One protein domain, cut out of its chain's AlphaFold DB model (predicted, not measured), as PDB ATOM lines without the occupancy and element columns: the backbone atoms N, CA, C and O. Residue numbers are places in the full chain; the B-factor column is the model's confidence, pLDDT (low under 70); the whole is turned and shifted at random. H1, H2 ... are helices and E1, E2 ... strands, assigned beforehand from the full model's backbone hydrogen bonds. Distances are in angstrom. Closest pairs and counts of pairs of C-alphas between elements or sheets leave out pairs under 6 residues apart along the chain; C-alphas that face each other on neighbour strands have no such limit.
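This is residues 3 to 111 of the 144 residues of an uncharacterized protein of Thanatephorus cucumeris (strain AG1-IA) (UniProt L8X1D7). A strongly twisted sheet of five strands, curled like part of a barrel, has three helices packed over E2, E3 and E1, while the hairpin of E4 and E5 reaches past them. H2 and H3 lie side by side in opposite directions, and H1 crosses near one end of both. The 109 printed residues hold three named helices and five named strands, in the order E1 H1 H2 E2 E3 H3 E4 E5; the sheet, E2 E3 E1 E4 E5, is antiparallel, and the class is mixed, helices and strands. The whole is compact, with a radius of gyration of the C-alphas of 13.5 A and spans of 42 by 31 by 21 A.

E1, residues 3 to 10, begins at C-alpha 3 (39.366, -41.471, -23.949), is 20.9 A long and bends by 55 degrees at residue 6. E2, residues 52 to 59, is 19.1 A long and bends by 62 degrees at residue 56; E3, residues 62 to 69, is 21.6 A long. E4 is residues 96 to 101, and E5, residues 106 to 110, ends at C-alpha 110 (36.903, -36.223, -14.942). H1 is residues 11 to 18, H2 residues 34 to 46, 18.0 A long, and H3 residues 81 to 91, 15.1 A long.

E1 has staggered pairing, with E4 over residues 3 to 6 (N 4 to O 98, 2.9 A) and with E3 over residues 6 to 10 (N 9 to O 65, 2.9 A). The hairpin of E2 and E3 has N 55 and O 66 within hydrogen-bond range at 2.9 A, and the hairpin of E4 and E5 has N 110 and O 97 at 2.8 A. E2 and E5 are the edge strands. H3 is on the sheet at a height of 9.6 A, along the strands; its closest C-alphas to E1 are those of Phe 91 and Tyr 7, 6.4 A apart. H1 is on the same face as H3, at a height of 7.0 A. H2 and H3 make two layers with the sheet, helices on one face of it; they touch at a shallow tilt of 8 degrees, opposite ways, closest at the C-alphas of Phe 46 and Leu 83, 6.7 A. H1 touches H3 at a steep tilt of 65 degrees, opposite ways, closest at the C-alphas of Arg 17 and Val 90, 6.6 A. H1 touches residues 34 to 38 of H2 alone, closest at the C-alphas of Lys 15 and Glu 35, 5.2 A. E1, H1 H2, E2 and E3, H3, E4 are split strand-helix-strand units, two strands running the same way with another between them in the sheet, each with a right-handed crossover. In H1, H2 and H3 every O i to N i+4 pair is within hydrogen-bond range.

The two C-alphas farthest apart, those of Ala 24 and Arg 103, are 45.2 A apart. The printed part has no cut. The links H1 to H2, 15 residues, and E3 to H3, 11 residues, are long. The mean pLDDT of the printed part is 76.1, and 22 residues are under 70: 47 to 52, 70 to 75, 101 to 108 and 110 to 111.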
ATOM      1  N   ALA A   3      39.620 -41.472 -25.380       74.06
ATOM      2  CA  ALA A   3      39.366 -41.471 -23.949       74.06
ATOM      3  C   ALA A   3      39.560 -42.884 -23.396       74.06
ATOM      4  O   ALA A   3      39.428 -43.856 -24.140       74.06
ATOM      5  N   PHE A   4      39.906 -42.986 -22.120       77.75
ATOM      6  CA  PHE A   4      40.019 -44.252 -21.405       77.75
ATOM      7  C   PHE A   4      39.604 -44.067 -19.948       77.75
ATOM      8  O   PHE A   4      39.559 -42.945 -19.450       77.75
ATOM      9  N   LEU A   5      39.317 -45.167 -19.262       81.69
ATOM     10  CA  LEU A   5      39.048 -45.154 -17.830       81.69
ATOM     11  C   LEU A   5      40.311 -45.543 -17.070       81.69
ATOM     12  O   LEU A   5      41.043 -46.427 -17.514       81.69
ATOM     13  N   GLY A   6      40.571 -44.912 -15.931       82.56
ATOM     14  CA  GLY A   6      41.685 -45.325 -15.092       82.56
ATOM     15  C   GLY A   6      41.684 -44.776 -13.676       82.56
ATOM     16  O   GLY A   6      40.832 -43.974 -13.305       82.56
ATOM     17  N   TYR A   7      42.662 -45.211 -12.895       84.25
ATOM     18  CA  TYR A   7      42.846 -44.827 -11.500       84.25
ATOM     19  C   TYR A   7      44.168 -44.065 -11.375       84.25
ATOM     20  O   TYR A   7      45.224 -44.693 -11.497       84.25
ATOM     21  N   PRO A   8      44.141 -42.726 -11.225       83.56
ATOM     22  CA  PRO A   8      45.344 -41.964 -10.926       83.56
ATOM     23  C   PRO A   8      45.722 -42.173  -9.459       83.56
ATOM     24  O   PRO A   8      44.849 -42.133  -8.595       83.56
ATOM     25  N   ILE A   9      47.006 -42.377  -9.185       83.44
ATOM     26  CA  ILE A   9      47.526 -42.463  -7.820       83.44
ATOM     27  C   ILE A   9      48.980 -41.989  -7.779       83.44
ATOM     28  O   ILE A   9      49.761 -42.307  -8.685       83.44
ATOM     29  N   THR A  10      49.373 -41.241  -6.750       83.94
ATOM     30  CA  THR A  10      50.797 -40.967  -6.509       83.94
ATOM     31  C   THR A  10      51.504 -42.199  -5.937       83.94
ATOM     32  O   THR A  10      50.871 -43.154  -5.483       83.94
ATOM     33  N   LYS A  11      52.842 -42.223  -5.959       80.25
ATOM     34  CA  LYS A  11      53.599 -43.293  -5.288       80.25
ATOM     35  C   LYS A  11      53.341 -43.308  -3.784       80.25
ATOM     36  O   LYS A  11      53.164 -44.386  -3.221       80.25
ATOM     37  N   THR A  12      53.314 -42.133  -3.159       83.81
ATOM     38  CA  THR A  12      53.051 -41.989  -1.724       83.81
ATOM     39  C   THR A  12      51.658 -42.494  -1.362       83.81
ATOM     40  O   THR A  12      51.516 -43.295  -0.439       83.81
ATOM     41  N   GLU A  13      50.638 -42.104  -2.130       86.44
ATOM     42  CA  GLU A  13      49.267 -42.587  -1.945       86.44
ATOM     43  C   GLU A  13      49.176 -44.104  -2.122       86.44
ATOM     44  O   GLU A  13      48.577 -44.783  -1.291       86.44
ATOM     45  N   LEU A  14      49.799 -44.653  -3.169       85.19
ATOM     46  CA  LEU A  14      49.765 -46.091  -3.428       85.19
ATOM     47  C   LEU A  14      50.440 -46.875  -2.307       85.19
ATOM     48  O   LEU A  14      49.903 -47.891  -1.878       85.19
ATOM     49  N   LYS A  15      51.580 -46.395  -1.802       84.69
ATOM     50  CA  LYS A  15      52.248 -47.009  -0.655       84.69
ATOM     51  C   LYS A  15      51.341 -47.006   0.575       84.69
ATOM     52  O   LYS A  15      51.104 -48.062   1.151       84.69
ATOM     53  N   ALA A  16      50.772 -45.851   0.919       87.00
ATOM     54  CA  ALA A  16      49.869 -45.727   2.059       87.00
ATOM     55  C   ALA A  16      48.641 -46.643   1.929       87.00
ATOM     56  O   ALA A  16      48.210 -47.234   2.912       87.00
ATOM     57  N   ARG A  17      48.086 -46.797   0.721       86.38
ATOM     58  CA  ARG A  17      46.966 -47.715   0.462       86.38
ATOM     59  C   ARG A  17      47.369 -49.166   0.627       86.38
ATOM     60  O   ARG A  17      46.657 -49.919   1.277       86.38
ATOM     61  N   VAL A  18      48.505 -49.538   0.052       85.38
ATOM     62  CA  VAL A  18      49.050 -50.886   0.134       85.38
ATOM     63  C   VAL A  18      49.324 -51.297   1.578       85.38
ATOM     64  O   VAL A  18      49.013 -52.425   1.949       85.38
ATOM     65  N   ASP A  19      49.833 -50.386   2.404       85.00
ATOM     66  CA  ASP A  19      50.099 -50.646   3.822       85.00
ATOM     67  C   ASP A  19      48.809 -50.858   4.646       85.00
ATOM     68  O   ASP A  19      48.868 -51.400   5.749       85.00
ATOM     69  N   LEU A  20      47.641 -50.477   4.112       87.12
ATOM     70  CA  LEU A  20      46.321 -50.696   4.718       87.12
ATOM     71  C   LEU A  20      45.603 -51.953   4.200       87.12
ATOM     72  O   LEU A  20      44.505 -52.259   4.668       87.12
ATOM     73  N   LEU A  21      46.169 -52.660   3.217       86.19
ATOM     74  CA  LEU A  21      45.570 -53.885   2.686       86.19
ATOM     75  C   LEU A  21      45.725 -55.045   3.678       86.19
ATOM     76  O   LEU A  21      46.678 -55.100   4.451       86.19
ATOM     77  N   ASP A  22      44.791 -55.998   3.630       85.44
ATOM     78  CA  ASP A  22      44.856 -57.195   4.469       85.44
ATOM     79  C   ASP A  22      46.018 -58.100   4.012       85.44
ATOM     80  O   ASP A  22      45.980 -58.610   2.884       85.44
ATOM     81  N   PRO A  23      47.040 -58.349   4.854       84.88
ATOM     82  CA  PRO A  23      48.160 -59.218   4.499       84.88
ATOM     83  C   PRO A  23      47.748 -60.675   4.225       84.88
ATOM     84  O   PRO A  23      48.501 -61.394   3.567       84.88
ATOM     85  N   ALA A  24      46.575 -61.127   4.687       84.19
ATOM     86  CA  ALA A  24      46.049 -62.457   4.371       84.19
ATOM     87  C   ALA A  24      45.640 -62.599   2.894       84.19
ATOM     88  O   ALA A  24      45.642 -63.703   2.349       84.19
ATOM     89  N   GLU A  25      45.318 -61.487   2.235       78.69
ATOM     90  CA  GLU A  25      44.881 -61.452   0.840       78.69
ATOM     91  C   GLU A  25      45.933 -60.830  -0.093       78.69
ATOM     92  O   GLU A  25      46.059 -61.202  -1.264       78.69
ATOM     93  N   PHE A  26      46.738 -59.914   0.443       80.75
ATOM     94  CA  PHE A  26      47.705 -59.112  -0.289       80.75
ATOM     95  C   PHE A  26      49.129 -59.451   0.188       80.75
ATOM     96  O   PHE A  26      49.619 -59.018   1.229       80.75
ATOM     97  N   ARG A  27      49.830 -60.252  -0.622       83.06
ATOM     98  CA  ARG A  27      51.078 -60.952  -0.250       83.06
ATOM     99  C   ARG A  27      52.328 -60.086  -0.030       83.06
ATOM    100  O   ARG A  27      53.355 -60.597   0.402       83.06
ATOM    101  N   TYR A  28      52.287 -58.818  -0.419       82.38
ATOM    102  CA  TYR A  28      53.416 -57.886  -0.356       82.38
ATOM    103  C   TYR A  28      53.225 -56.762   0.665       82.38
ATOM    104  O   TYR A  28      54.031 -55.835   0.683       82.38
ATOM    105  N   VAL A  29      52.165 -56.797   1.482       82.94
ATOM    106  CA  VAL A  29      51.946 -55.788   2.530       82.94
ATOM    107  C   VAL A  29      53.173 -55.749   3.448       82.94
ATOM    108  O   VAL A  29      53.672 -56.794   3.864       82.94
ATOM    109  N   GLY A  30      53.696 -54.549   3.712       79.06
ATOM    110  CA  GLY A  30      54.904 -54.345   4.520       79.06
ATOM    111  C   GLY A  30      56.239 -54.575   3.796       79.06
ATOM    112  O   GLY A  30      57.293 -54.378   4.401       79.06
ATOM    113  N   ALA A  31      56.243 -54.957   2.512       81.12
ATOM    114  CA  ALA A  31      57.479 -55.028   1.731       81.12
ATOM    115  C   ALA A  31      58.026 -53.613   1.416       81.12
ATOM    116  O   ALA A  31      57.245 -52.684   1.188       81.12
ATOM    117  N   PRO A  32      59.358 -53.425   1.335       79.38
ATOM    118  CA  PRO A  32      59.956 -52.124   1.014       79.38
ATOM    119  C   PRO A  32      59.486 -51.517  -0.319       79.38
ATOM    120  O   PRO A  32      59.409 -50.297  -0.434       79.38
ATOM    121  N   ASP A  33      59.156 -52.367  -1.294       77.75
ATOM    122  CA  ASP A  33      58.761 -52.059  -2.675       77.75
ATOM    123  C   ASP A  33      57.325 -52.522  -2.999       77.75
ATOM    124  O   ASP A  33      56.992 -52.823  -4.154       77.75
ATOM    125  N   ALA A  34      56.472 -52.631  -1.975       77.12
ATOM    126  CA  ALA A  34      55.130 -53.191  -2.082       77.12
ATOM    127  C   ALA A  34      54.283 -52.518  -3.179       77.12
ATOM    128  O   ALA A  34      53.632 -53.210  -3.961       77.12
ATOM    129  N   GLU A  35      54.356 -51.191  -3.318       78.06
ATOM    130  CA  GLU A  35      53.634 -50.422  -4.337       78.06
ATOM    131  C   GLU A  35      53.995 -50.855  -5.764       78.06
ATOM    132  O   GLU A  35      53.126 -51.010  -6.623       78.06
ATOM    133  N   THR A  36      55.277 -51.133  -6.005       74.56
ATOM    134  CA  THR A  36      55.754 -51.610  -7.304       74.56
ATOM    135  C   THR A  36      55.315 -53.054  -7.534       74.56
ATOM    136  O   THR A  36      54.887 -53.408  -8.631       74.56
ATOM    137  N   ARG A  37      55.363 -53.898  -6.498       80.56
ATOM    138  CA  ARG A  37      54.966 -55.308  -6.597       80.56
ATOM    139  C   ARG A  37      53.475 -55.498  -6.852       80.56
ATOM    140  O   ARG A  37      53.128 -56.360  -7.653       80.56
ATOM    141  N   TYR A  38      52.601 -54.702  -6.235       77.94
ATOM    142  CA  TYR A  38      51.159 -54.778  -6.506       77.94
ATOM    143  C   TYR A  38      50.791 -54.298  -7.897       77.94
ATOM    144  O   TYR A  38      49.918 -54.883  -8.530       77.94
ATOM    145  N   ILE A  39      51.484 -53.282  -8.407       74.81
ATOM    146  CA  ILE A  39      51.335 -52.861  -9.800       74.81
ATOM    147  C   ILE A  39      51.605 -54.034 -10.753       74.81
ATOM    148  O   ILE A  39      50.820 -54.268 -11.676       74.81
ATOM    149  N   TRP A  40      52.686 -54.783 -10.521       74.31
ATOM    150  CA  TRP A  40      53.012 -55.960 -11.325       74.31
ATOM    151  C   TRP A  40      52.040 -57.114 -11.098       74.31
ATOM    152  O   TRP A  40      51.641 -57.745 -12.065       74.31
ATOM    153  N   ASP A  41      51.587 -57.344  -9.866       78.44
ATOM    154  CA  ASP A  41      50.603 -58.393  -9.567       78.44
ATOM    155  C   ASP A  41      49.280 -58.148 -10.302       78.44
ATOM    156  O   ASP A  41      48.710 -59.067 -10.886       78.44
ATOM    157  N   ILE A  42      48.815 -56.894 -10.348       74.94
ATOM    158  CA  ILE A  42      47.637 -56.512 -11.136       74.94
ATOM    159  C   ILE A  42      47.921 -56.710 -12.633       74.94
ATOM    160  O   ILE A  42      47.075 -57.245 -13.350       74.94
ATOM    161  N   TYR A  43      49.105 -56.329 -13.124       73.62
ATOM    162  CA  TYR A  43      49.478 -56.580 -14.519       73.62
ATOM    163  C   TYR A  43      49.444 -58.074 -14.853       73.62
ATOM    164  O   TYR A  43      48.770 -58.468 -15.801       73.62
ATOM    165  N   ASP A  44      50.097 -58.918 -14.066       76.06
ATOM    166  CA  ASP A  44      50.177 -60.354 -14.317       76.06
ATOM    167  C   ASP A  44      48.794 -61.010 -14.247       76.06
ATOM    168  O   ASP A  44      48.420 -61.771 -15.141       76.06
ATOM    169  N   ARG A  45      47.982 -60.650 -13.243       74.69
ATOM    170  CA  ARG A  45      46.627 -61.192 -13.056       74.69
ATOM    171  C   ARG A  45      45.638 -60.775 -14.132       74.69
ATOM    172  O   ARG A  45      44.683 -61.506 -14.364       74.69
ATOM    173  N   PHE A  46      45.802 -59.604 -14.742       70.38
ATOM    174  CA  PHE A  46      44.766 -59.034 -15.608       70.38
ATOM    175  C   PHE A  46      45.229 -58.743 -17.039       70.38
ATOM    176  O   PHE A  46      44.394 -58.426 -17.890       70.38
ATOM    177  N   SER A  47      46.518 -58.919 -17.347       68.19
ATOM    178  CA  SER A  47      47.082 -58.750 -18.697       68.19
ATOM    179  C   SER A  47      46.395 -59.629 -19.742       68.19
ATOM    180  O   SER A  47      46.232 -59.199 -20.884       68.19
ATOM    181  N   PHE A  48      45.944 -60.824 -19.352       62.00
ATOM    182  CA  PHE A  48      45.241 -61.761 -20.232       62.00
ATOM    183  C   PHE A  48      43.731 -61.494 -20.353       62.00
ATOM    184  O   PHE A  48      43.109 -61.983 -21.294       62.00
ATOM    185  N   ILE A  49      43.133 -60.724 -19.431       55.53
ATOM    186  CA  ILE A  49      41.668 -60.570 -19.309       55.53
ATOM    187  C   ILE A  49      41.149 -59.300 -19.993       55.53
ATOM    188  O   ILE A  49      39.941 -59.163 -20.189       55.53
ATOM    189  N   GLY A  50      41.998 -58.345 -20.391       58.84
ATOM    190  CA  GLY A  50      41.448 -57.176 -21.074       58.84
ATOM    191  C   GLY A  50      42.356 -55.971 -21.321       58.84
ATOM    192  O   GLY A  50      43.581 -56.078 -21.294       58.84
ATOM    193  N   PRO A  51      41.744 -54.799 -21.608       59.41
ATOM    194  CA  PRO A  51      42.401 -53.554 -22.020       59.41
ATOM    195  C   PRO A  51      43.084 -52.838 -20.842       59.41
ATOM    196  O   PRO A  51      42.802 -51.668 -20.564       59.41
ATOM    197  N   PHE A  52      43.958 -53.567 -20.152       68.38
ATOM    198  CA  PHE A  52      44.769 -53.120 -19.032       68.38
ATOM    199  C   PHE A  52      46.066 -52.468 -19.528       68.38
ATOM    200  O   PHE A  52      46.796 -53.038 -20.353       68.38
ATOM    201  N   ARG A  53      46.367 -51.262 -19.039       72.62
ATOM    202  CA  ARG A  53      47.639 -50.566 -19.282       72.62
ATOM    203  C   ARG A  53      48.059 -49.799 -18.034       72.62
ATOM    204  O   ARG A  53      47.269 -49.045 -17.483       72.62
ATOM    205  N   LEU A  54      49.321 -49.933 -17.638       72.75
ATOM    206  CA  LEU A  54      49.921 -49.058 -16.638       72.75
ATOM    207  C   LEU A  54      50.626 -47.900 -17.339       72.75
ATOM    208  O   LEU A  54      51.424 -48.109 -18.253       72.75
ATOM    209  N   ILE A  55      50.346 -46.685 -16.887       73.56
ATOM    210  CA  ILE A  55      50.953 -45.463 -17.397       73.56
ATOM    211  C   ILE A  55      51.681 -44.789 -16.240       73.56
ATOM    212  O   ILE A  55      51.075 -44.516 -15.210       73.56
ATOM    213  N   LYS A  56      52.974 -44.505 -16.395       71.00
ATOM    214  CA  LYS A  56      53.686 -43.628 -15.461       71.00
ATOM    215  C   LYS A  56      53.262 -42.186 -15.743       71.00
ATOM    216  O   LYS A  56      53.282 -41.782 -16.902       71.00
ATOM    217  N   ALA A  57      52.892 -41.446 -14.707       71.69
ATOM    218  CA  ALA A  57      52.395 -40.077 -14.827       71.69
ATOM    219  C   ALA A  57      52.911 -39.210 -13.674       71.69
ATOM    220  O   ALA A  57      53.427 -39.727 -12.681       71.69
ATOM    221  N   THR A  58      52.734 -37.898 -13.797       72.12
ATOM    222  CA  THR A  58      52.780 -36.989 -12.649       72.12
ATOM    223  C   THR A  58      51.345 -36.735 -12.192       72.12
ATOM    224  O   THR A  58      50.506 -36.291 -12.974       72.12
ATOM    225  N   VAL A  59      51.045 -37.062 -10.940       73.62
ATOM    226  CA  VAL A  59      49.732 -36.872 -10.310       73.62
ATOM    227  C   VAL A  59      49.956 -35.918  -9.143       73.62
ATOM    228  O   VAL A  59      50.827 -36.179  -8.323       73.62
ATOM    229  N   ASN A  60      49.231 -34.797  -9.090       72.44
ATOM    230  CA  ASN A  60      49.381 -33.782  -8.033       72.44
ATOM    231  C   ASN A  60      50.842 -33.329  -7.817       72.44
ATOM    232  O   ASN A  60      51.318 -33.253  -6.689       72.44
ATOM    233  N   ASP A  61      51.569 -33.086  -8.915       74.88
ATOM    234  CA  ASP A  61      52.997 -32.721  -8.936       74.88
ATOM    235  C   ASP A  61      53.968 -33.771  -8.342       74.88
ATOM    236  O   ASP A  61      55.171 -33.530  -8.245       74.88
ATOM    237  N   GLU A  62      53.489 -34.984  -8.047       75.88
ATOM    238  CA  GLU A  62      54.287 -36.124  -7.589       75.88
ATOM    239  C   GLU A  62      54.393 -37.209  -8.675       75.88
ATOM    240  O   GLU A  62      53.491 -37.411  -9.493       75.88
ATOM    241  N   ALA A  63      55.495 -37.964  -8.683       76.38
ATOM    242  CA  ALA A  63      55.592 -39.170  -9.497       76.38
ATOM    243  C   ALA A  63      54.519 -40.190  -9.080       76.38
ATOM    244  O   ALA A  63      54.404 -40.556  -7.911       76.38
ATOM    245  N   GLY A  64      53.785 -40.708 -10.057       77.06
ATOM    246  CA  GLY A  64      52.682 -41.625  -9.829       77.06
ATOM    247  C   GLY A  64      52.395 -42.520 -11.024       77.06
ATOM    248  O   GLY A  64      53.225 -42.714 -11.924       77.06
ATOM    249  N   TYR A  65      51.193 -43.077 -11.011       78.06
ATOM    250  CA  TYR A  65      50.708 -44.004 -12.013       78.06
ATOM    251  C   TYR A  65      49.253 -43.713 -12.360       78.06
ATOM    252  O   TYR A  65      48.474 -43.243 -11.536       78.06
ATOM    253  N   VAL A  66      48.880 -44.052 -13.586       75.31
ATOM    254  CA  VAL A  66      47.491 -44.206 -13.997       75.31
ATOM    255  C   VAL A  66      47.297 -45.659 -14.403       75.31
ATOM    256  O   VAL A  66      47.867 -46.133 -15.390       75.31
ATOM    257  N   CYS A  67      46.495 -46.376 -13.624       80.00
ATOM    258  CA  CYS A  67      46.038 -47.715 -13.969       80.00
ATOM    259  C   CYS A  67      44.871 -47.594 -14.953       80.00
ATOM    260  O   CYS A  67      43.771 -47.242 -14.544       80.00
ATOM    261  N   ALA A  68      45.098 -47.825 -16.246       75.31
ATOM    262  CA  ALA A  68      44.070 -47.721 -17.276       75.31
ATOM    263  C   ALA A  68      43.340 -49.058 -17.469       75.31
ATOM    264  O   ALA A  68      43.938 -50.063 -17.859       75.31
ATOM    265  N   VAL A  69      42.028 -49.036 -17.256       72.81
ATOM    266  CA  VAL A  69      41.103 -50.160 -17.400       72.81
ATOM    267  C   VAL A  69      40.096 -49.803 -18.493       72.81
ATOM    268  O   VAL A  69      39.129 -49.108 -18.254       72.81
ATOM    269  N   GLY A  70      40.333 -50.173 -19.751       69.94
ATOM    270  CA  GLY A  70      39.427 -49.782 -20.853       69.94
ATOM    271  C   GLY A  70      40.035 -48.842 -21.889       69.94
ATOM    272  O   GLY A  70      39.316 -48.064 -22.511       69.94
ATOM    273  N   TRP A  71      41.347 -48.953 -22.116       65.75
ATOM    274  CA  TRP A  71      42.110 -48.183 -23.110       65.75
ATOM    275  C   TRP A  71      41.535 -48.209 -24.542       65.75
ATOM    276  O   TRP A  71      41.776 -47.285 -25.320       65.75
ATOM    277  N   ASN A  72      40.781 -49.255 -24.897       62.72
ATOM    278  CA  ASN A  72      40.269 -49.448 -26.257       62.72
ATOM    279  C   ASN A  72      38.864 -48.870 -26.484       62.72
ATOM    280  O   ASN A  72      38.626 -48.340 -27.563       62.72
ATOM    281  N   ASP A  73      37.971 -48.920 -25.485       64.56
ATOM    282  CA  ASP A  73      36.546 -48.591 -25.673       64.56
ATOM    283  C   ASP A  73      35.942 -47.665 -24.602       64.56
ATOM    284  O   ASP A  73      34.815 -47.211 -24.787       64.56
ATOM    285  N   CYS A  74      36.655 -47.355 -23.508       66.94
ATOM    286  CA  CYS A  74      36.211 -46.447 -22.433       66.94
ATOM    287  C   CYS A  74      34.821 -46.776 -21.831       66.94
ATOM    288  O   CYS A  74      34.131 -45.894 -21.323       66.94
ATOM    289  N   ARG A  75      34.402 -48.044 -21.898       69.94
ATOM    290  CA  ARG A  75      33.096 -48.538 -21.438       69.94
ATOM    291  C   ARG A  75      33.266 -49.398 -20.193       69.94
ATOM    292  O   ARG A  75      33.916 -50.439 -20.270       69.94
ATOM    293  N   LEU A  76      32.680 -48.961 -19.080       71.56
ATOM    294  CA  LEU A  76      32.743 -49.635 -17.777       71.56
ATOM    295  C   LEU A  76      32.208 -51.069 -17.860       71.56
ATOM    296  O   LEU A  76      32.828 -51.990 -17.345       71.56
ATOM    297  N   GLU A  77      31.115 -51.267 -18.596       73.62
ATOM    298  CA  GLU A  77      30.438 -52.554 -18.773       73.62
ATOM    299  C   GLU A  77      31.264 -53.602 -19.539       73.62
ATOM    300  O   GLU A  77      30.914 -54.780 -19.549       73.62
ATOM    301  N   ARG A  78      32.357 -53.189 -20.193       72.44
ATOM    302  CA  ARG A  78      33.284 -54.087 -20.901       72.44
ATOM    303  C   ARG A  78      34.510 -54.458 -20.072       72.44
ATOM    304  O   ARG A  78      35.318 -55.267 -20.524       72.44
ATOM    305  N   ILE A  79      34.690 -53.845 -18.905       74.62
ATOM    306  CA  ILE A  79      35.810 -54.144 -18.019       74.62
ATOM    307  C   ILE A  79      35.420 -55.362 -17.177       74.62
ATOM    308  O   ILE A  79      34.325 -55.372 -16.613       74.62
ATOM    309  N   PRO A  80      36.288 -56.384 -17.066       76.44
ATOM    310  CA  PRO A  80      36.033 -57.509 -16.176       76.44
ATOM    311  C   PRO A  80      35.702 -57.013 -14.754       76.44
ATOM    312  O   PRO A  80      36.511 -56.270 -14.190       76.44
ATOM    313  N   PRO A  81      34.571 -57.420 -14.145       81.75
ATOM    314  CA  PRO A  81      34.188 -56.957 -12.807       81.75
ATOM    315  C   PRO A  81      35.268 -57.214 -11.754       81.75
ATOM    316  O   PRO A  81      35.537 -56.351 -10.928       81.75
ATOM    317  N   LEU A  82      35.965 -58.351 -11.857       81.38
ATOM    318  CA  LEU A  82      37.074 -58.696 -10.970       81.38
ATOM    319  C   LEU A  82      38.251 -57.710 -11.074       81.38
ATOM    320  O   LEU A  82      38.886 -57.415 -10.066       81.38
ATOM    321  N   LEU A  83      38.539 -57.188 -12.273       78.12
ATOM    322  CA  LEU A  83      39.575 -56.168 -12.465       78.12
ATOM    323  C   LEU A  83      39.151 -54.842 -11.828       78.12
ATOM    324  O   LEU A  83      39.979 -54.188 -11.202       78.12
ATOM    325  N   LEU A  84      37.878 -54.455 -11.973       79.81
ATOM    326  CA  LEU A  84      37.347 -53.257 -11.317       79.81
ATOM    327  C   LEU A  84      37.443 -53.384  -9.800       79.81
ATOM    328  O   LEU A  84      38.017 -52.509  -9.169       79.81
ATOM    329  N   GLU A  85      36.962 -54.484  -9.227       84.06
ATOM    330  CA  GLU A  85      36.988 -54.713  -7.781       84.06
ATOM    331  C   GLU A  85      38.418 -54.683  -7.223       84.06
ATOM    332  O   GLU A  85      38.702 -53.968  -6.261       84.06
ATOM    333  N   TRP A  86      39.354 -55.392  -7.861       83.06
ATOM    334  CA  TRP A  86      40.759 -55.377  -7.450       83.06
ATOM    335  C   TRP A  86      41.382 -53.987  -7.554       83.06
ATOM    336  O   TRP A  86      42.061 -53.539  -6.628       83.06
ATOM    337  N   ALA A  87      41.152 -53.291  -8.668       81.06
ATOM    338  CA  ALA A  87      41.683 -51.953  -8.867       81.06
ATOM    339  C   ALA A  87      41.082 -50.957  -7.861       81.06
ATOM    340  O   ALA A  87      41.817 -50.173  -7.271       81.06
ATOM    341  N   GLU A  88      39.781 -51.016  -7.586       85.75
ATOM    342  CA  GLU A  88      39.131 -50.145  -6.602       85.75
ATOM    343  C   GLU A  88      39.686 -50.352  -5.190       85.75
ATOM    344  O   GLU A  88      39.849 -49.381  -4.452       85.75
ATOM    345  N   ARG A  89      40.040 -51.588  -4.824       84.62
ATOM    346  CA  ARG A  89      40.638 -51.895  -3.518       84.62
ATOM    347  C   ARG A  89      42.082 -51.420  -3.398       84.62
ATOM    348  O   ARG A  89      42.434 -50.828  -2.383       84.62
ATOM    349  N   VAL A  90      42.901 -51.631  -4.431       82.00
ATOM    350  CA  VAL A  90      44.316 -51.215  -4.425       82.00
ATOM    351  C   VAL A  90      44.463 -49.698  -4.579       82.00
ATOM    352  O   VAL A  90      45.246 -49.075  -3.867       82.00
ATOM    353  N   PHE A  91      43.707 -49.090  -5.497       82.31
ATOM    354  CA  PHE A  91      43.802 -47.661  -5.814       82.31
ATOM    355  C   PHE A  91      42.832 -46.794  -5.007       82.31
ATOM    356  O   PHE A  91      43.003 -45.579  -4.931       82.31
ATOM    357  N   GLY A  92      41.840 -47.400  -4.353       78.88
ATOM    358  CA  GLY A  92      41.084 -46.745  -3.296       78.88
ATOM    359  C   GLY A  92      39.938 -45.839  -3.742       78.88
ATOM    360  O   GLY A  92      39.688 -44.823  -3.089       78.88
ATOM    361  N   GLY A  93      39.252 -46.189  -4.828       81.75
ATOM    362  CA  GLY A  93      38.104 -45.453  -5.364       81.75
ATOM    363  C   GLY A  93      37.736 -45.917  -6.771       81.75
ATOM    364  O   GLY A  93      38.432 -46.757  -7.322       81.75
ATOM    365  N   LYS A  94      36.665 -45.357  -7.351       82.56
ATOM    366  CA  LYS A  94      36.158 -45.680  -8.701       82.56
ATOM    367  C   LYS A  94      37.062 -45.150  -9.827       82.56
ATOM    368  O   LYS A  94      37.755 -44.146  -9.630       82.56
ATOM    369  N   PRO A  95      37.026 -45.760 -11.031       81.81
ATOM    370  CA  PRO A  95      37.810 -45.274 -12.155       81.81
ATOM    371  C   PRO A  95      37.281 -43.925 -12.643       81.81
ATOM    372  O   PRO A  95      36.091 -43.616 -12.567       81.81
ATOM    373  N   ARG A  96      38.181 -43.132 -13.210       81.81
ATOM    374  CA  ARG A  96      37.901 -41.810 -13.771       81.81
ATOM    375  C   ARG A  96      38.051 -41.834 -15.275       81.81
ATOM    376  O   ARG A  96      38.838 -42.612 -15.809       81.81
ATOM    377  N   THR A  97      37.336 -40.950 -15.959       80.56
ATOM    378  CA  THR A  97      37.485 -40.807 -17.409       80.56
ATOM    379  C   THR A  97      38.642 -39.874 -17.713       80.56
ATOM    380  O   THR A  97      38.667 -38.736 -17.253       80.56
ATOM    381  N   PHE A  98      39.576 -40.340 -18.528       76.62
ATOM    382  CA  PHE A  98      40.708 -39.578 -19.019       76.62
ATOM    383  C   PHE A  98      40.547 -39.295 -20.498       76.62
ATOM    384  O   PHE A  98      40.302 -40.198 -21.295       76.62
ATOM    385  N   THR A  99      40.734 -38.037 -20.874       75.06
ATOM    386  CA  THR A  99      40.800 -37.613 -22.272       75.06
ATOM    387  C   THR A  99      42.244 -37.337 -22.653       75.06
ATOM    388  O   THR A  99      42.919 -36.565 -21.975       75.06
ATOM    389  N   ILE A 100      42.700 -37.933 -23.757       72.81
ATOM    390  CA  ILE A 100      44.054 -37.736 -24.282       72.81
ATOM    391  C   ILE A 100      44.073 -36.531 -25.220       72.81
ATOM    392  O   ILE A 100      43.478 -36.582 -26.306       72.81
ATOM    393  N   ASP A 101      44.825 -35.495 -24.854       69.25
ATOM    394  CA  ASP A 101      45.239 -34.467 -25.802       69.25
ATOM    395  C   ASP A 101      46.573 -34.873 -26.443       69.25
ATOM    396  O   ASP A 101      47.643 -34.857 -25.836       69.25
ATOM    397  N   LYS A 102      46.506 -35.266 -27.720       64.62
ATOM    398  CA  LYS A 102      47.682 -35.705 -28.481       64.62
ATOM    399  C   LYS A 102      48.682 -34.580 -28.753       64.62
ATOM    400  O   LYS A 102      49.837 -34.888 -29.030       64.62
ATOM    401  N   ARG A 103      48.248 -33.314 -28.746       59.69
ATOM    402  CA  ARG A 103      49.111 -32.165 -29.058       59.69
ATOM    403  C   ARG A 103      49.991 -31.812 -27.871       59.69
ATOM    404  O   ARG A 103      51.175 -31.563 -28.053       59.69
ATOM    405  N   THR A 104      49.420 -31.833 -26.673       59.50
ATOM    406  CA  THR A 104      50.117 -31.491 -25.426       59.50
ATOM    407  C   THR A 104      50.673 -32.709 -24.697       59.50
ATOM    408  O   THR A 104      51.427 -32.540 -23.748       59.50
ATOM    409  N   ARG A 105      50.309 -33.929 -25.125       61.22
ATOM    410  CA  ARG A 105      50.594 -35.186 -24.411       61.22
ATOM    411  C   ARG A 105      50.100 -35.169 -22.962       61.22
ATOM    412  O   ARG A 105      50.678 -35.842 -22.124       61.22
ATOM    413  N   THR A 106      49.042 -34.415 -22.672       61.88
ATOM    414  CA  THR A 106      48.450 -34.344 -21.333       61.88
ATOM    415  C   THR A 106      47.120 -35.079 -21.279       61.88
ATOM    416  O   THR A 106      46.414 -35.214 -22.288       61.88
ATOM    417  N   PHE A 107      46.763 -35.535 -20.080       67.12
ATOM    418  CA  PHE A 107      45.453 -36.101 -19.812       67.12
ATOM    419  C   PHE A 107      44.610 -35.127 -19.003       67.12
ATOM    420  O   PHE A 107      45.077 -34.517 -18.049       67.12
ATOM    421  N   LYS A 108      43.337 -35.006 -19.360       67.19
ATOM    422  CA  LYS A 108      42.350 -34.376 -18.480       67.19
ATOM    423  C   LYS A 108      41.507 -35.469 -17.861       67.19
ATOM    424  O   LYS A 108      40.946 -36.279 -18.602       67.19
ATOM    425  N   SER A 109      41.462 -35.507 -16.534       72.06
ATOM    426  CA  SER A 109      40.637 -36.452 -15.789       72.06
ATOM    427  C   SER A 109      39.292 -35.815 -15.445       72.06
ATOM    428  O   SER A 109      39.211 -34.610 -15.220       72.06
ATOM    429  N   ARG A 110      38.225 -36.612 -15.435       69.31
ATOM    430  CA  ARG A 110      36.903 -36.223 -14.942       69.31
ATOM    431  C   ARG A 110      36.356 -37.360 -14.082       69.31
ATOM    432  O   ARG A 110      36.287 -38.503 -14.550       69.31
ATOM    433  N   ARG A 111      35.984 -37.054 -12.835       63.06
ATOM    434  CA  ARG A 111      35.223 -37.973 -11.974       63.06
ATOM    435  C   ARG A 111      33.761 -38.028 -12.435       63.06
ATOM    436  O   ARG A 111      33.258 -37.079 -13.032       63.06
TER     437      ARG A 111